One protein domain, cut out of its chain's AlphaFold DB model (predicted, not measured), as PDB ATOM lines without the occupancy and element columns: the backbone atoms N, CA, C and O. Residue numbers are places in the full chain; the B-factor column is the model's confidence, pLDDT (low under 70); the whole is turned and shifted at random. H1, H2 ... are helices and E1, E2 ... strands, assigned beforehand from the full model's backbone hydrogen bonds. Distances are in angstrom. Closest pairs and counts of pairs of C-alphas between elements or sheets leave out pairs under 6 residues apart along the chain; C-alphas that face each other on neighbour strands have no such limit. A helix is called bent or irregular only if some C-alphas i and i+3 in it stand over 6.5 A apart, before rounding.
ATOM      1  N   PHE A   3     129.926 127.306 255.785       88.19
ATOM      2  CA  PHE A   3     130.004 128.731 255.470       88.19
ATOM      3  C   PHE A   3     129.838 128.923 253.966       88.19
ATOM      4  O   PHE A   3     130.503 128.243 253.181       88.19
ATOM      5  N   ILE A   4     128.935 129.824 253.589       87.50
ATOM      6  CA  ILE A   4     128.505 129.976 252.207       87.50
ATOM      7  C   ILE A   4     128.772 131.353 251.602       87.50
ATOM      8  O   ILE A   4     128.832 131.477 250.380       87.50
ATOM      9  N   GLY A   5     128.958 132.378 252.431       90.19
ATOM     10  CA  GLY A   5     129.259 133.727 251.967       90.19
ATOM     11  C   GLY A   5     128.671 134.804 252.869       90.19
ATOM     12  O   GLY A   5     128.305 134.554 254.018       90.19
ATOM     13  N   TYR A   6     128.569 136.011 252.333       92.00
ATOM     14  CA  TYR A   6     128.214 137.224 253.057       92.00
ATOM     15  C   TYR A   6     126.928 137.850 252.516       92.00
ATOM     16  O   TYR A   6     126.613 137.726 251.338       92.00
ATOM     17  N   HIS A   7     126.192 138.564 253.359       92.88
ATOM     18  CA  HIS A   7     125.014 139.332 252.963       92.88
ATOM     19  C   HIS A   7     125.091 140.744 253.540       92.88
ATOM     20  O   HIS A   7     125.227 140.914 254.752       92.88
ATOM     21  N   GLY A   8     125.001 141.743 252.666       91.75
ATOM     22  CA  GLY A   8     124.940 143.154 253.025       91.75
ATOM     23  C   GLY A   8     123.513 143.641 253.193       91.75
ATOM     24  O   GLY A   8     122.693 143.428 252.304       91.75
ATOM     25  N   THR A   9     123.211 144.307 254.305       92.69
ATOM     26  CA  THR A   9     121.860 144.800 254.598       92.69
ATOM     27  C   THR A   9     121.870 145.966 255.598       92.69
ATOM     28  O   THR A   9     122.932 146.485 255.944       92.69
ATOM     29  N   SER A  10     120.696 146.410 256.054       92.94
ATOM     30  CA  SER A  10     120.558 147.384 257.149       92.94
ATOM     31  C   SER A  10     120.612 146.705 258.524       92.94
ATOM     32  O   SER A  10     120.309 145.520 258.647       92.94
ATOM     33  N   GLU A  11     120.934 147.443 259.588       93.56
ATOM     34  CA  GLU A  11     120.909 146.920 260.962       93.56
ATOM     35  C   GLU A  11     119.516 146.416 261.345       93.56
ATOM     36  O   GLU A  11     119.387 145.348 261.940       93.56
ATOM     37  N   ALA A  12     118.464 147.139 260.951       91.75
ATOM     38  CA  ALA A  12     117.083 146.727 261.198       91.75
ATOM     39  C   ALA A  12     116.777 145.355 260.568       91.75
ATOM     40  O   ALA A  12     116.252 144.455 261.226       91.75
ATOM     41  N   SER A  13     117.159 145.168 259.303       91.12
ATOM     42  CA  SER A  13     116.998 143.895 258.597       91.12
ATOM     43  C   SER A  13     117.887 142.795 259.182       91.12
ATOM     44  O   SER A  13     117.440 141.656 259.306       91.12
ATOM     45  N   ALA A  14     119.118 143.119 259.583       93.56
ATOM     46  CA  ALA A  14     120.036 142.174 260.204       93.56
ATOM     47  C   ALA A  14     119.491 141.635 261.530       93.56
ATOM     48  O   ALA A  14     119.490 140.422 261.734       93.56
ATOM     49  N   VAL A  15     118.977 142.506 262.403       93.12
ATOM     50  CA  VAL A  15     118.347 142.103 263.669       93.12
ATOM     51  C   VAL A  15     117.158 141.178 263.409       93.12
ATOM     52  O   VAL A  15     117.064 140.121 264.033       93.12
ATOM     53  N   ASN A  16     116.301 141.508 262.439       91.75
ATOM     54  CA  ASN A  16     115.192 140.637 262.049       91.75
ATOM     55  C   ASN A  16     115.686 139.260 261.581       91.75
ATOM     56  O   ASN A  16     115.246 138.243 262.114       91.75
ATOM     57  N   ILE A  17     116.644 139.211 260.652       93.81
ATOM     58  CA  ILE A  17     117.218 137.954 260.145       93.81
ATOM     59  C   ILE A  17     117.818 137.110 261.279       93.81
ATOM     60  O   ILE A  17     117.624 135.895 261.308       93.81
ATOM     61  N   LEU A  18     118.534 137.731 262.218       94.12
ATOM     62  CA  LEU A  18     119.154 137.033 263.346       94.12
ATOM     63  C   LEU A  18     118.124 136.524 264.365       94.12
ATOM     64  O   LEU A  18     118.365 135.505 265.005       94.12
ATOM     65  N   THR A  19     116.984 137.205 264.492       93.00
ATOM     66  CA  THR A  19     115.945 136.873 265.477       93.00
ATOM     67  C   THR A  19     114.993 135.801 264.960       93.00
ATOM     68  O   THR A  19     114.696 134.841 265.665       93.00
ATOM     69  N   VAL A  20     114.500 135.951 263.727       91.62
ATOM     70  CA  VAL A  20     113.434 135.093 263.176       91.62
ATOM     71  C   VAL A  20     113.892 134.217 262.008       91.62
ATOM     72  O   VAL A  20     113.100 133.441 261.469       91.62
ATOM     73  N   GLY A  21     115.160 134.319 261.608       91.56
ATOM     74  CA  GLY A  21     115.721 133.615 260.459       91.56
ATOM     75  C   GLY A  21     115.458 134.314 259.124       91.56
ATOM     76  O   GLY A  21     114.753 135.319 259.027       91.56
ATOM     77  N   ILE A  22     116.037 133.754 258.062       91.81
ATOM     78  CA  ILE A  22     115.842 134.232 256.688       91.81
ATOM     79  C   ILE A  22     114.501 133.686 256.188       91.81
ATOM     80  O   ILE A  22     114.326 132.473 256.086       91.81
ATOM     81  N   GLN A  23     113.548 134.575 255.891       86.44
ATOM     82  CA  GLN A  23     112.190 134.201 255.480       86.44
ATOM     83  C   GLN A  23     111.809 134.854 254.155       86.44
ATOM     84  O   GLN A  23     112.133 136.015 253.910       86.44
ATOM     85  N   GLU A  24     111.041 134.129 253.341       85.06
ATOM     86  CA  GLU A  24     110.589 134.584 252.023       85.06
ATOM     87  C   GLU A  24     109.806 135.902 252.081       85.06
ATOM     88  O   GLU A  24     109.987 136.766 251.228       85.06
ATOM     89  N   LYS A  25     108.984 136.090 253.118       80.75
ATOM     90  CA  LYS A  25     108.153 137.291 253.299       80.75
ATOM     91  C   LYS A  25     108.949 138.591 253.481       80.75
ATOM     92  O   LYS A  25     108.372 139.667 253.383       80.75
ATOM     93  N   PHE A  26     110.244 138.489 253.782       76.38
ATOM     94  CA  PHE A  26     111.149 139.633 253.924       76.38
ATOM     95  C   PHE A  26     112.056 139.825 252.708       76.38
ATOM     96  O   PHE A  26     112.859 140.756 252.688       76.38
ATOM     97  N   LEU A  27     111.956 138.947 251.708       76.69
ATOM     98  CA  LEU A  27     112.683 139.117 250.464       76.69
ATOM     99  C   LEU A  27     111.997 140.181 249.608       76.69
ATOM    100  O   LEU A  27     110.764 140.218 249.551       76.69
ATOM    101  N   PRO A  28     112.770 141.024 248.909       66.62
ATOM    102  CA  PRO A  28     112.184 141.970 247.980       66.62
ATOM    103  C   PRO A  28     111.415 141.216 246.876       66.62
ATOM    104  O   PRO A  28     111.809 140.109 246.483       66.62
ATOM    105  N   PRO A  29     110.306 141.787 246.370       60.41
ATOM    106  CA  PRO A  29     109.475 141.142 245.351       60.41
ATOM    107  C   PRO A  29     110.232 140.936 244.029       60.41
ATOM    108  O   PRO A  29     109.933 140.006 243.282       60.41
ATOM    109  N   THR A  30     111.239 141.772 243.771       60.81
ATOM    110  CA  THR A  30     112.145 141.718 242.621       60.81
ATOM    111  C   THR A  30     113.597 141.838 243.090       60.81
ATOM    112  O   THR A  30     113.879 142.372 244.161       60.81
ATOM    113  N   GLY A  31     114.539 141.328 242.298       59.81
ATOM    114  CA  GLY A  31     115.971 141.470 242.551       59.81
ATOM    115  C   GLY A  31     116.764 141.415 241.247       59.81
ATOM    116  O   GLY A  31     116.252 140.917 240.245       59.81
ATOM    117  N   GLN A  32     118.002 141.920 241.259       60.88
ATOM    118  CA  GLN A  32     118.839 142.113 240.062       60.88
ATOM    119  C   GLN A  32     118.994 140.875 239.168       60.88
ATOM    120  O   GLN A  32     119.056 141.012 237.951       60.88
ATOM    121  N   ILE A  33     119.071 139.681 239.757       57.50
ATOM    122  CA  ILE A  33     119.236 138.411 239.028       57.50
ATOM    123  C   ILE A  33     118.128 137.397 239.362       57.50
ATOM    124  O   ILE A  33     118.238 136.219 239.032       57.50
ATOM    125  N   GLY A  34     117.044 137.853 239.999       65.75
ATOM    126  CA  GLY A  34     115.885 137.035 240.356       65.75
ATOM    127  C   GLY A  34     115.389 137.253 241.786       65.75
ATOM    128  O   GLY A  34     116.030 137.906 242.611       65.75
ATOM    129  N   ARG A  35     114.217 136.700 242.096       75.69
ATOM    130  CA  ARG A  35     113.650 136.722 243.448       75.69
ATOM    131  C   ARG A  35     114.373 135.703 244.330       75.69
ATOM    132  O   ARG A  35     114.457 134.531 243.974       75.69
ATOM    133  N   GLY A  36     114.866 136.134 245.487       85.25
ATOM    134  CA  GLY A  36     115.533 135.252 246.443       85.25
ATOM    135  C   GLY A  36     116.430 136.006 247.422       85.25
ATOM    136  O   GLY A  36     116.420 137.236 247.474       85.25
ATOM    137  N   PHE A  37     117.198 135.255 248.206       89.12
ATOM    138  CA  PHE A  37     118.149 135.795 249.171       89.12
ATOM    139  C   PHE A  37     119.559 135.857 248.577       89.12
ATOM    140  O   PHE A  37     120.121 134.838 248.182       89.12
ATOM    141  N   TYR A  38     120.129 137.057 248.518       88.12
ATOM    142  CA  TYR A  38     121.401 137.321 247.851       88.12
ATOM    143  C   TYR A  38     122.580 137.068 248.790       88.12
ATOM    144  O   TYR A  38     122.636 137.634 249.882       88.12
ATOM    145  N   VAL A  39     123.537 136.255 248.352       89.50
ATOM    146  CA  VAL A  39     124.767 135.929 249.084       89.50
ATOM    147  C   VAL A  39     125.964 136.249 248.195       89.50
ATOM    148  O   VAL A  39     126.019 135.785 247.065       89.50
ATOM    149  N   ALA A  40     126.925 137.016 248.696       88.06
ATOM    150  CA  ALA A  40     128.207 137.283 248.053       88.06
ATOM    151  C   ALA A  40     129.251 136.243 248.482       88.06
ATOM    152  O   ALA A  40     129.318 135.885 249.658       88.06
ATOM    153  N   LYS A  41     130.088 135.761 247.557       82.88
ATOM    154  CA  LYS A  41     131.077 134.703 247.847       82.88
ATOM    155  C   LYS A  41     132.146 135.156 248.840       82.88
ATOM    156  O   LYS A  41     132.595 134.361 249.661       82.88
ATOM    157  N   MET A  42     132.539 136.426 248.770       79.00
ATOM    158  CA  MET A  42     133.584 137.016 249.606       79.00
ATOM    159  C   MET A  42     133.086 138.255 250.347       79.00
ATOM    160  O   MET A  42     132.115 138.895 249.935       79.00
ATOM    161  N   ASN A  43     133.767 138.588 251.445       76.06
ATOM    162  CA  ASN A  43     133.571 139.867 252.116       76.06
ATOM    163  C   ASN A  43     134.162 140.999 251.257       76.06
ATOM    164  O   ASN A  43     134.940 140.747 250.338       76.06
ATOM    165  N   GLY A  44     133.826 142.244 251.581       78.19
ATOM    166  CA  GLY A  44     134.320 143.424 250.873       78.19
ATOM    167  C   GLY A  44     133.252 144.046 249.983       78.19
ATOM    168  O   GLY A  44     132.156 144.345 250.453       78.19
ATOM    169  N   THR A  45     133.575 144.263 248.711       76.25
ATOM    170  CA  THR A  45     132.863 145.210 247.841       76.25
ATOM    171  C   THR A  45     131.377 144.899 247.657       76.25
ATOM    172  O   THR A  45     130.545 145.766 247.909       76.25
ATOM    173  N   LEU A  46     131.010 143.668 247.285       79.69
ATOM    174  CA  LEU A  46     129.606 143.295 247.066       79.69
ATOM    175  C   LEU A  46     128.713 143.393 248.316       79.69
ATOM    176  O   LEU A  46     127.671 144.048 248.245       79.69
ATOM    177  N   PRO A  47     129.057 142.776 249.465       82.81
ATOM    178  CA  PRO A  47     128.230 142.919 250.661       82.81
ATOM    179  C   PRO A  47     128.234 144.361 251.192       82.81
ATOM    180  O   PRO A  47     127.220 144.817 251.710       82.81
ATOM    181  N   GLN A  48     129.313 145.131 251.021       85.69
ATOM    182  CA  GLN A  48     129.299 146.556 251.370       85.69
ATOM    183  C   GLN A  48     128.344 147.351 250.474       85.69
ATOM    184  O   GLN A  48     127.544 148.131 250.988       85.69
ATOM    185  N   TRP A  49     128.373 147.118 249.161       82.75
ATOM    186  CA  TRP A  49     127.455 147.734 248.203       82.75
ATOM    187  C   TRP A  49     125.993 147.381 248.510       82.75
ATOM    188  O   TRP A  49     125.145 148.269 248.592       82.75
ATOM    189  N   GLY A  50     125.706 146.109 248.803       82.38
ATOM    190  CA  GLY A  50     124.375 145.672 249.232       82.38
ATOM    191  C   GLY A  50     123.894 146.395 250.496       82.38
ATOM    192  O   GLY A  50     122.752 146.848 250.555       82.38
ATOM    193  N   ALA A  51     124.775 146.584 251.484       86.44
ATOM    194  CA  ALA A  51     124.453 147.330 252.700       86.44
ATOM    195  C   ALA A  51     124.254 148.837 252.444       86.44
ATOM    196  O   ALA A  51     123.397 149.461 253.074       86.44
ATOM    197  N   LYS A  91     127.412 136.945 257.987       94.69
ATOM    198  CA  LYS A  91     127.916 135.663 257.495       94.69
ATOM    199  C   LYS A  91     126.758 134.695 257.369       94.69
ATOM    200  O   LYS A  91     125.973 134.534 258.306       94.69
ATOM    201  N   ILE A  92     126.666 134.037 256.228       93.75
ATOM    202  CA  ILE A  92     125.596 133.101 255.931       93.75
ATOM    203  C   ILE A  92     126.177 131.694 255.901       93.75
ATOM    204  O   ILE A  92     127.247 131.435 255.347       93.75
ATOM    205  N   TYR A  93     125.436 130.781 256.509       92.44
ATOM    206  CA  TYR A  93     125.741 129.369 256.593       92.44
ATOM    207  C   TYR A  93     124.566 128.559 256.073       92.44
ATOM    208  O   TYR A  93     123.420 128.991 256.176       92.44
ATOM    209  N   SER A  94     124.838 127.351 255.595       91.25
ATOM    210  CA  SER A  94     123.806 126.363 255.297       91.25
ATOM    211  C   SER A  94     123.983 125.109 256.152       91.25
ATOM    212  O   SER A  94     125.101 124.677 256.448       91.25
ATOM    213  N   THR A  95     122.879 124.488 256.560       89.94
ATOM    214  CA  THR A  95     122.894 123.184 257.241       89.94
ATOM    215  C   THR A  95     123.112 122.020 256.278       89.94
ATOM    216  O   THR A  95     123.504 120.941 256.718       89.94
ATOM    217  N   ARG A  96     122.924 122.237 254.971       85.88
ATOM    218  CA  ARG A  96     123.140 121.240 253.914       85.88
ATOM    219  C   ARG A  96     123.671 121.872 252.619       85.88
ATOM    220  O   ARG A  96     123.488 123.073 252.424       85.88
ATOM    221  N   PRO A  97     124.271 121.099 251.703       82.56
ATOM    222  CA  PRO A  97     124.576 121.598 250.367       82.56
ATOM    223  C   PRO A  97     123.307 122.109 249.667       82.56
ATOM    224  O   PRO A  97     122.307 121.395 249.586       82.56
ATOM    225  N   LEU A  98     123.348 123.352 249.188       83.38
ATOM    226  CA  LEU A  98     122.290 123.933 248.358       83.38
ATOM    227  C   LEU A  98     122.330 123.315 246.954       83.38
ATOM    228  O   LEU A  98     123.413 123.106 246.407       83.38
ATOM    229  N   GLN A  99     121.169 122.993 246.385       80.94
ATOM    230  CA  GLN A  99     121.051 122.234 245.134       80.94
ATOM    231  C   GLN A  99     120.588 123.093 243.956       80.94
ATOM    232  O   GLN A  99     120.926 122.797 242.809       80.94
ATOM    233  N   ARG A 100     119.822 124.155 244.222       79.12
ATOM    234  CA  ARG A 100     119.211 125.023 243.201       79.12
ATOM    235  C   ARG A 100     119.943 126.348 243.009       79.12
ATOM    236  O   ARG A 100     119.437 127.248 242.348       79.12
ATOM    237  N   CYS A 101     121.145 126.451 243.558       77.31
ATOM    238  CA  CYS A 101     121.934 127.667 243.551       77.31
ATOM    239  C   CYS A 101     123.126 127.591 242.588       77.31
ATOM    240  O   CYS A 101     123.742 126.538 242.410       77.31
ATOM    241  N   LYS A 102     123.487 128.736 242.004       75.56
ATOM    242  CA  LYS A 102     124.703 128.918 241.199       75.56
ATOM    243  C   LYS A 102     125.353 130.253 241.546       75.56
ATOM    244  O   LYS A 102     124.640 131.228 241.791       75.56
ATOM    245  N   TRP A 103     126.684 130.295 241.540       76.06
ATOM    246  CA  TRP A 103     127.410 131.560 241.559       76.06
ATOM    247  C   TRP A 103     127.256 132.244 240.202       76.06
ATOM    248  O   TRP A 103     127.542 131.649 239.165       76.06
ATOM    249  N   ASN A 104     126.809 133.492 240.225       71.81
ATOM    250  CA  ASN A 104     126.728 134.369 239.072       71.81
ATOM    251  C   ASN A 104     127.642 135.566 239.316       71.81
ATOM    252  O   ASN A 104     127.685 136.111 240.421       71.81
ATOM    253  N   ILE A 105     128.346 136.000 238.280       68.50
ATOM    254  CA  ILE A 105     128.998 137.308 238.293       68.50
ATOM    255  C   ILE A 105     127.892 138.354 238.122       68.50
ATOM    256  O   ILE A 105     126.963 138.164 237.333       68.50
ATOM    257  N   MET A 106     127.951 139.447 238.877       63.97
ATOM    258  CA  MET A 106     127.070 140.594 238.648       63.97
ATOM    259  C   MET A 106     127.289 141.124 237.210       63.97
ATOM    260  O   MET A 106     128.404 141.481 236.839       63.97
ATOM    261  N   ASN A 107     126.250 141.064 236.365       51.50
ATOM    262  CA  ASN A 107     126.364 141.171 234.903       51.50
ATOM    263  C   ASN A 107     126.675 142.610 234.410       51.50
ATOM    264  O   ASN A 107     126.349 143.592 235.070       51.50
ATOM    265  N   GLN A 108     127.260 142.706 233.208       42.50
ATOM    266  CA  GLN A 108     127.996 143.825 232.574       42.50
ATOM    267  C   GLN A 108     127.421 145.263 232.560       42.50
ATOM    268  O   GLN A 108     128.144 146.170 232.145       42.50
ATOM    269  N   GLY A 109     126.179 145.514 232.983       44.28
ATOM    270  CA  GLY A 109     125.562 146.851 232.906       44.28
ATOM    271  C   GLY A 109     126.169 147.879 233.869       44.28
ATOM    272  O   GLY A 109     126.379 149.026 233.485       44.28
ATOM    273  N   ASP A 110     126.539 147.439 235.074       47.25
ATOM    274  CA  ASP A 110     127.183 148.270 236.112       47.25
ATOM    275  C   ASP A 110     128.721 148.237 236.042       47.25
ATOM    276  O   ASP A 110     129.420 148.909 236.799       47.25
ATOM    277  N   LEU A 111     129.276 147.465 235.100       48.69
ATOM    278  CA  LEU A 111     130.714 147.306 234.909       48.69
ATOM    279  C   LEU A 111     131.306 148.348 233.957       48.69
ATOM    280  O   LEU A 111     132.450 148.169 233.577       48.69
ATOM    281  N   SER A 112     130.632 149.424 233.542       48.50
ATOM    282  CA  SER A 112     131.265 150.433 232.663       48.50
ATOM    283  C   SER A 112     132.559 151.012 233.269       48.50
ATOM    284  O   SER A 112     133.530 151.227 232.542       48.50
ATOM    285  N   PHE A 113     132.639 151.121 234.603       45.66
ATOM    286  CA  PHE A 113     133.876 151.472 235.314       45.66
ATOM    287  C   PHE A 113     134.935 150.347 235.290       45.66
ATOM    288  O   PHE A 113     136.127 150.617 235.170       45.66
ATOM    289  N   ILE A 114     134.512 149.081 235.348       44.50
ATOM    290  CA  ILE A 114     135.393 147.900 235.303       44.50
ATOM    291  C   ILE A 114     135.845 147.603 233.867       44.50
ATOM    292  O   ILE A 114     136.973 147.175 233.643       44.50
ATOM    293  N   LYS A 115     135.018 147.930 232.871       42.50
ATOM    294  CA  LYS A 115     135.329 147.844 231.445       42.50
ATOM    295  C   LYS A 115     136.451 148.813 231.086       42.50
ATOM    296  O   LYS A 115     137.370 148.424 230.379       42.50
ATOM    297  N   ALA A 116     136.430 150.029 231.633       46.59
ATOM    298  CA  ALA A 116     137.514 150.996 231.463       46.59
ATOM    299  C   ALA A 116     138.851 150.513 232.064       46.59
ATOM    300  O   ALA A 116     139.908 150.795 231.504       46.59
ATOM    301  N   ALA A 117     138.807 149.747 233.161       41.88
ATOM    302  CA  ALA A 117     139.995 149.174 233.793       41.88
ATOM    303  C   ALA A 117     140.502 147.886 233.106       41.88
ATOM    304  O   ALA A 117     141.705 147.641 233.104       41.88
ATOM    305  N   LEU A 118     139.613 147.079 232.507       42.25
ATOM    306  CA  LEU A 118     139.945 145.763 231.935       42.25
ATOM    307  C   LEU A 118     140.100 145.740 230.401       42.25
ATOM    308  O   LEU A 118     140.858 144.923 229.885       42.25
ATOM    309  N   TYR A 119     139.411 146.606 229.648       42.12
ATOM    310  CA  TYR A 119     139.346 146.515 228.176       42.12
ATOM    311  C   TYR A 119     140.277 147.474 227.425       42.12
ATOM    312  O   TYR A 119     140.426 147.324 226.215       42.12
ATOM    313  N   ASN A 120     140.959 148.404 228.102       42.19
ATOM    314  CA  ASN A 120     141.903 149.304 227.428       42.19
ATOM    315  C   ASN A 120     143.252 148.659 227.058       42.19
ATOM    316  O   ASN A 120     144.093 149.360 226.517       42.19
ATOM    317  N   ALA A 129     139.567 133.577 240.164       51.88
ATOM    318  CA  ALA A 129     140.292 133.955 241.371       51.88
ATOM    319  C   ALA A 129     140.326 135.481 241.568       51.88
ATOM    320  O   ALA A 129     140.131 135.951 242.690       51.88
ATOM    321  N   ALA A 130     140.505 136.252 240.491       52.97
ATOM    322  CA  ALA A 130     140.500 137.717 240.523       52.97
ATOM    323  C   ALA A 130     139.077 138.304 240.648       52.97
ATOM    324  O   ALA A 130     138.864 139.319 241.321       52.97
ATOM    325  N   ASP A 131     138.084 137.627 240.066       58.25
ATOM    326  CA  ASP A 131     136.694 138.094 239.977       58.25
ATOM    327  C   ASP A 131     135.796 137.592 241.122       58.25
ATOM    328  O   ASP A 131     134.617 137.950 241.209       58.25
ATOM    329  N   ALA A 132     136.338 136.799 242.055       59.84
ATOM    330  CA  ALA A 132     135.581 136.201 243.160       59.84
ATOM    331  C   ALA A 132     134.844 137.225 244.045       59.84
ATOM    332  O   ALA A 132     133.832 136.897 244.667       59.84
ATOM    333  N   GLN A 133     135.329 138.467 244.082       65.94
ATOM    334  CA  GLN A 133     134.742 139.574 244.841       65.94
ATOM    335  C   GLN A 133     133.403 140.055 244.258       65.94
ATOM    336  O   GLN A 133     132.643 140.716 244.961       65.94
ATOM    337  N   TRP A 134     133.113 139.688 243.004       69.38
ATOM    338  CA  TRP A 134     131.903 140.037 242.254       69.38
ATOM    339  C   TRP A 134     130.950 138.851 242.062       69.38
ATOM    340  O   TRP A 134     129.938 138.966 241.364       69.38
ATOM    341  N   LEU A 135     131.246 137.712 242.696       76.75
ATOM    342  CA  LEU A 135     130.374 136.546 242.670       76.75
ATOM    343  C   LEU A 135     129.250 136.681 243.698       76.75
ATOM    344  O   LEU A 135     129.486 136.780 244.905       76.75
ATOM    345  N   GLN A 136     128.020 136.596 243.199       81.88
ATOM    346  CA  GLN A 136     126.800 136.540 243.987       81.88
ATOM    347  C   GLN A 136     125.942 135.330 243.614       81.88
ATOM    348  O   GLN A 136     125.919 134.861 242.480       81.88
ATOM    349  N   MET A 137     125.207 134.819 244.583       85.75
ATOM    350  CA  MET A 137     124.281 133.710 244.441       85.75
ATOM    351  C   MET A 137     122.924 134.147 244.974       85.75
ATOM    352  O   MET A 137     122.846 134.825 245.996       85.75
ATOM    353  N   VAL A 138     121.857 133.728 244.301       86.44
ATOM    354  CA  VAL A 138     120.489 133.890 244.798       86.44
ATOM    355  C   VAL A 138     120.030 132.555 245.348       86.44
ATOM    356  O   VAL A 138     119.935 131.582 244.601       86.44
ATOM    357  N   VAL A 139     119.749 132.516 246.646       88.19
ATOM    358  CA  VAL A 139     119.126 131.364 247.290       88.19
ATOM    359  C   VAL A 139     117.613 131.476 247.134       88.19
ATOM    360  O   VAL A 139     117.033 132.469 247.590       88.19
ATOM    361  N   PRO A 140     116.957 130.501 246.487       87.81
ATOM    362  CA  PRO A 140     115.525 130.565 246.258       87.81
ATOM    363  C   PRO A 140     114.741 130.249 247.549       87.81
ATOM    364  O   PRO A 140     115.303 129.671 248.490       87.81
ATOM    365  N   PRO A 141     113.448 130.616 247.621       88.06
ATOM    366  CA  PRO A 141     112.624 130.446 248.819       88.06
ATOM    367  C   PRO A 141     112.639 129.041 249.435       88.06
ATOM    368  O   PRO A 141     112.688 128.901 250.657       88.06
ATOM    369  N   GLU A 142     112.677 127.996 248.605       89.44
ATOM    370  CA  GLU A 142     112.638 126.597 249.049       89.44
ATOM    371  C   GLU A 142     113.901 126.181 249.814       89.44
ATOM    372  O   GLU A 142     113.912 125.166 250.514       89.44
ATOM    373  N   GLU A 143     114.981 126.952 249.681       89.88
ATOM    374  CA  GLU A 143     116.268 126.681 250.308       89.88
ATOM    375  C   GLU A 143     116.552 127.564 251.538       89.88
ATOM    376  O   GLU A 143     117.473 127.270 252.305       89.88
ATOM    377  N   LEU A 144     115.723 128.580 251.805       91.62
ATOM    378  CA  LEU A 144     115.876 129.466 252.968       91.62
ATOM    379  C   LEU A 144     115.823 128.749 254.330       91.62
ATOM    380  O   LEU A 144     116.617 129.119 255.198       91.62
ATOM    381  N   PRO A 145     114.988 127.705 254.558       93.00
ATOM    382  CA  PRO A 145     114.930 127.017 255.856       93.00
ATOM    383  C   PRO A 145     116.261 126.390 256.302       93.00
ATOM    384  O   PRO A 145     116.478 126.150 257.496       93.00
ATOM    385  N   TYR A 146     117.169 126.131 255.358       91.88
ATOM    386  CA  TYR A 146     118.492 125.563 255.627       91.88
ATOM    387  C   TYR A 146     119.539 126.626 255.949       91.88
ATOM    388  O   TYR A 146     120.619 126.285 256.433       91.88
ATOM    389  N   LEU A 147     119.228 127.903 255.716       93.19
ATOM    390  CA  LEU A 147     120.157 128.990 255.959       93.19
ATOM    391  C   LEU A 147     120.180 129.396 257.430       93.19
ATOM    392  O   LEU A 147     119.170 129.375 258.137       93.19
ATOM    393  N   ARG A 148     121.354 129.809 257.893       94.19
ATOM    394  CA  ARG A 148     121.559 130.472 259.180       94.19
ATOM    395  C   ARG A 148     122.448 131.680 258.970       94.19
ATOM    396  O   ARG A 148     123.378 131.628 258.174       94.19
ATOM    397  N   ALA A 149     122.172 132.746 259.703       94.94
ATOM    398  CA  ALA A 149     122.969 133.957 259.664       94.94
ATOM    399  C   ALA A 149     123.704 134.148 260.989       94.94
ATOM    400  O   ALA A 149     123.201 133.791 262.055       94.94
ATOM    401  N   ARG A 150     124.890 134.739 260.914       94.44
ATOM    402  CA  ARG A 150     125.606 135.302 262.056       94.44
ATOM    403  C   ARG A 150     126.065 136.698 261.700       94.44
ATOM    404  O   ARG A 150     126.237 137.017 260.525       94.44
TER     405      ARG A 150
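AT A GLANCE: This is residues 3 to 51, 91 to 120 and 129 to 150 of the 169 residues of an uncharacterized protein of Bordetella genomosp. 13 (UniProt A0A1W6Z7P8). What does the eye meet first? Two small three-stranded sheets, E1 E3 E6 and E2 E5 E4, make the body, joined where E2 crosses beside the long strand E1; H2 packs on both of these strands, H1 lies beside E6, and residues 108 to 120, with H3, stick out as an arm. How is it built along the chain? The printed part has 101 residues with four named helices and six named strands in the order E1 H1 E2 H2 E3 E4 H3 E5 H4 E6, and both sheets, in the orders E1 - E3 - E6 and E2 - E5 - E4, are antiparallel. What are its class and size? The class is mixed, helices and strands; the whole is compact, with a radius of gyration of the C-alphas of 14.1 A, but elongated by the arm, spanning 48 by 29 by 24 A.

IN THESE COORDINATES: Where are the strands? E1 is residues 3 to 10, 21.0 A long, from C-alpha 3 at (130.004, 128.731, 255.470); E3 is 91 to 94 and E6 147 to 150, ending at C-alpha 150 at (125.606, 135.302, 262.056). E2 is 37 to 40, E5 135 to 139, 13.2 A long, and E4 103 to 105. Where are the helices? H1 is 11 to 20, 14.2 A long, H2 45 to 51, H3 112 to 118 and H4 141 to 146, which is irregular: C-alphas 142 and 145 are 7.2 A apart.

HOW THE PARTS SIT: What joins the strands? In the strongly twisted sheet E1 E3 E6, N 4 and O 92 are 2.9 A apart and N 93 and O 148 2.8 A, within hydrogen-bond range. In the other, N 39 and O 137, and N 104 and O 136, are each 2.8 A apart, within range too. How do the sheets meet? E1 and E2 touch, their closest C-alphas being those of Tyr 6 and Ala 40, 5.0 A apart. Where do the helices stand? H2 touches E1, with the C-alphas of Gly 8 and Pro 47 closest at 4.1 A, and grazes the other sheet; H1 is at the level of E1 E3 E6, at a height over the sheet of 3.3 A, and H4 only just on that sheet, which it only grazes. H3 stands free. How are the helix backbones? In H1, H2 and H3 every O i to N i+4 pair is within hydrogen-bond range; in H4 0 of 2 are, beside 2 of 3 O i to N i+3 pairs.

THE WHOLE: Is the printed part cut? Residues 52 to 90 are not printed, with 13.1 A from C-alpha 51 to C-alpha 91, nor are 121 to 128, with 20.8 A from C-alpha 120 to C-alpha 129. Which link is long? That from H1 to E2, 16 residues. Where is confidence low? The model's pLDDT is under 70 at residues 28 to 34, 105 to 120 and 129 to 134, with a mean of 77.3 over the printed part.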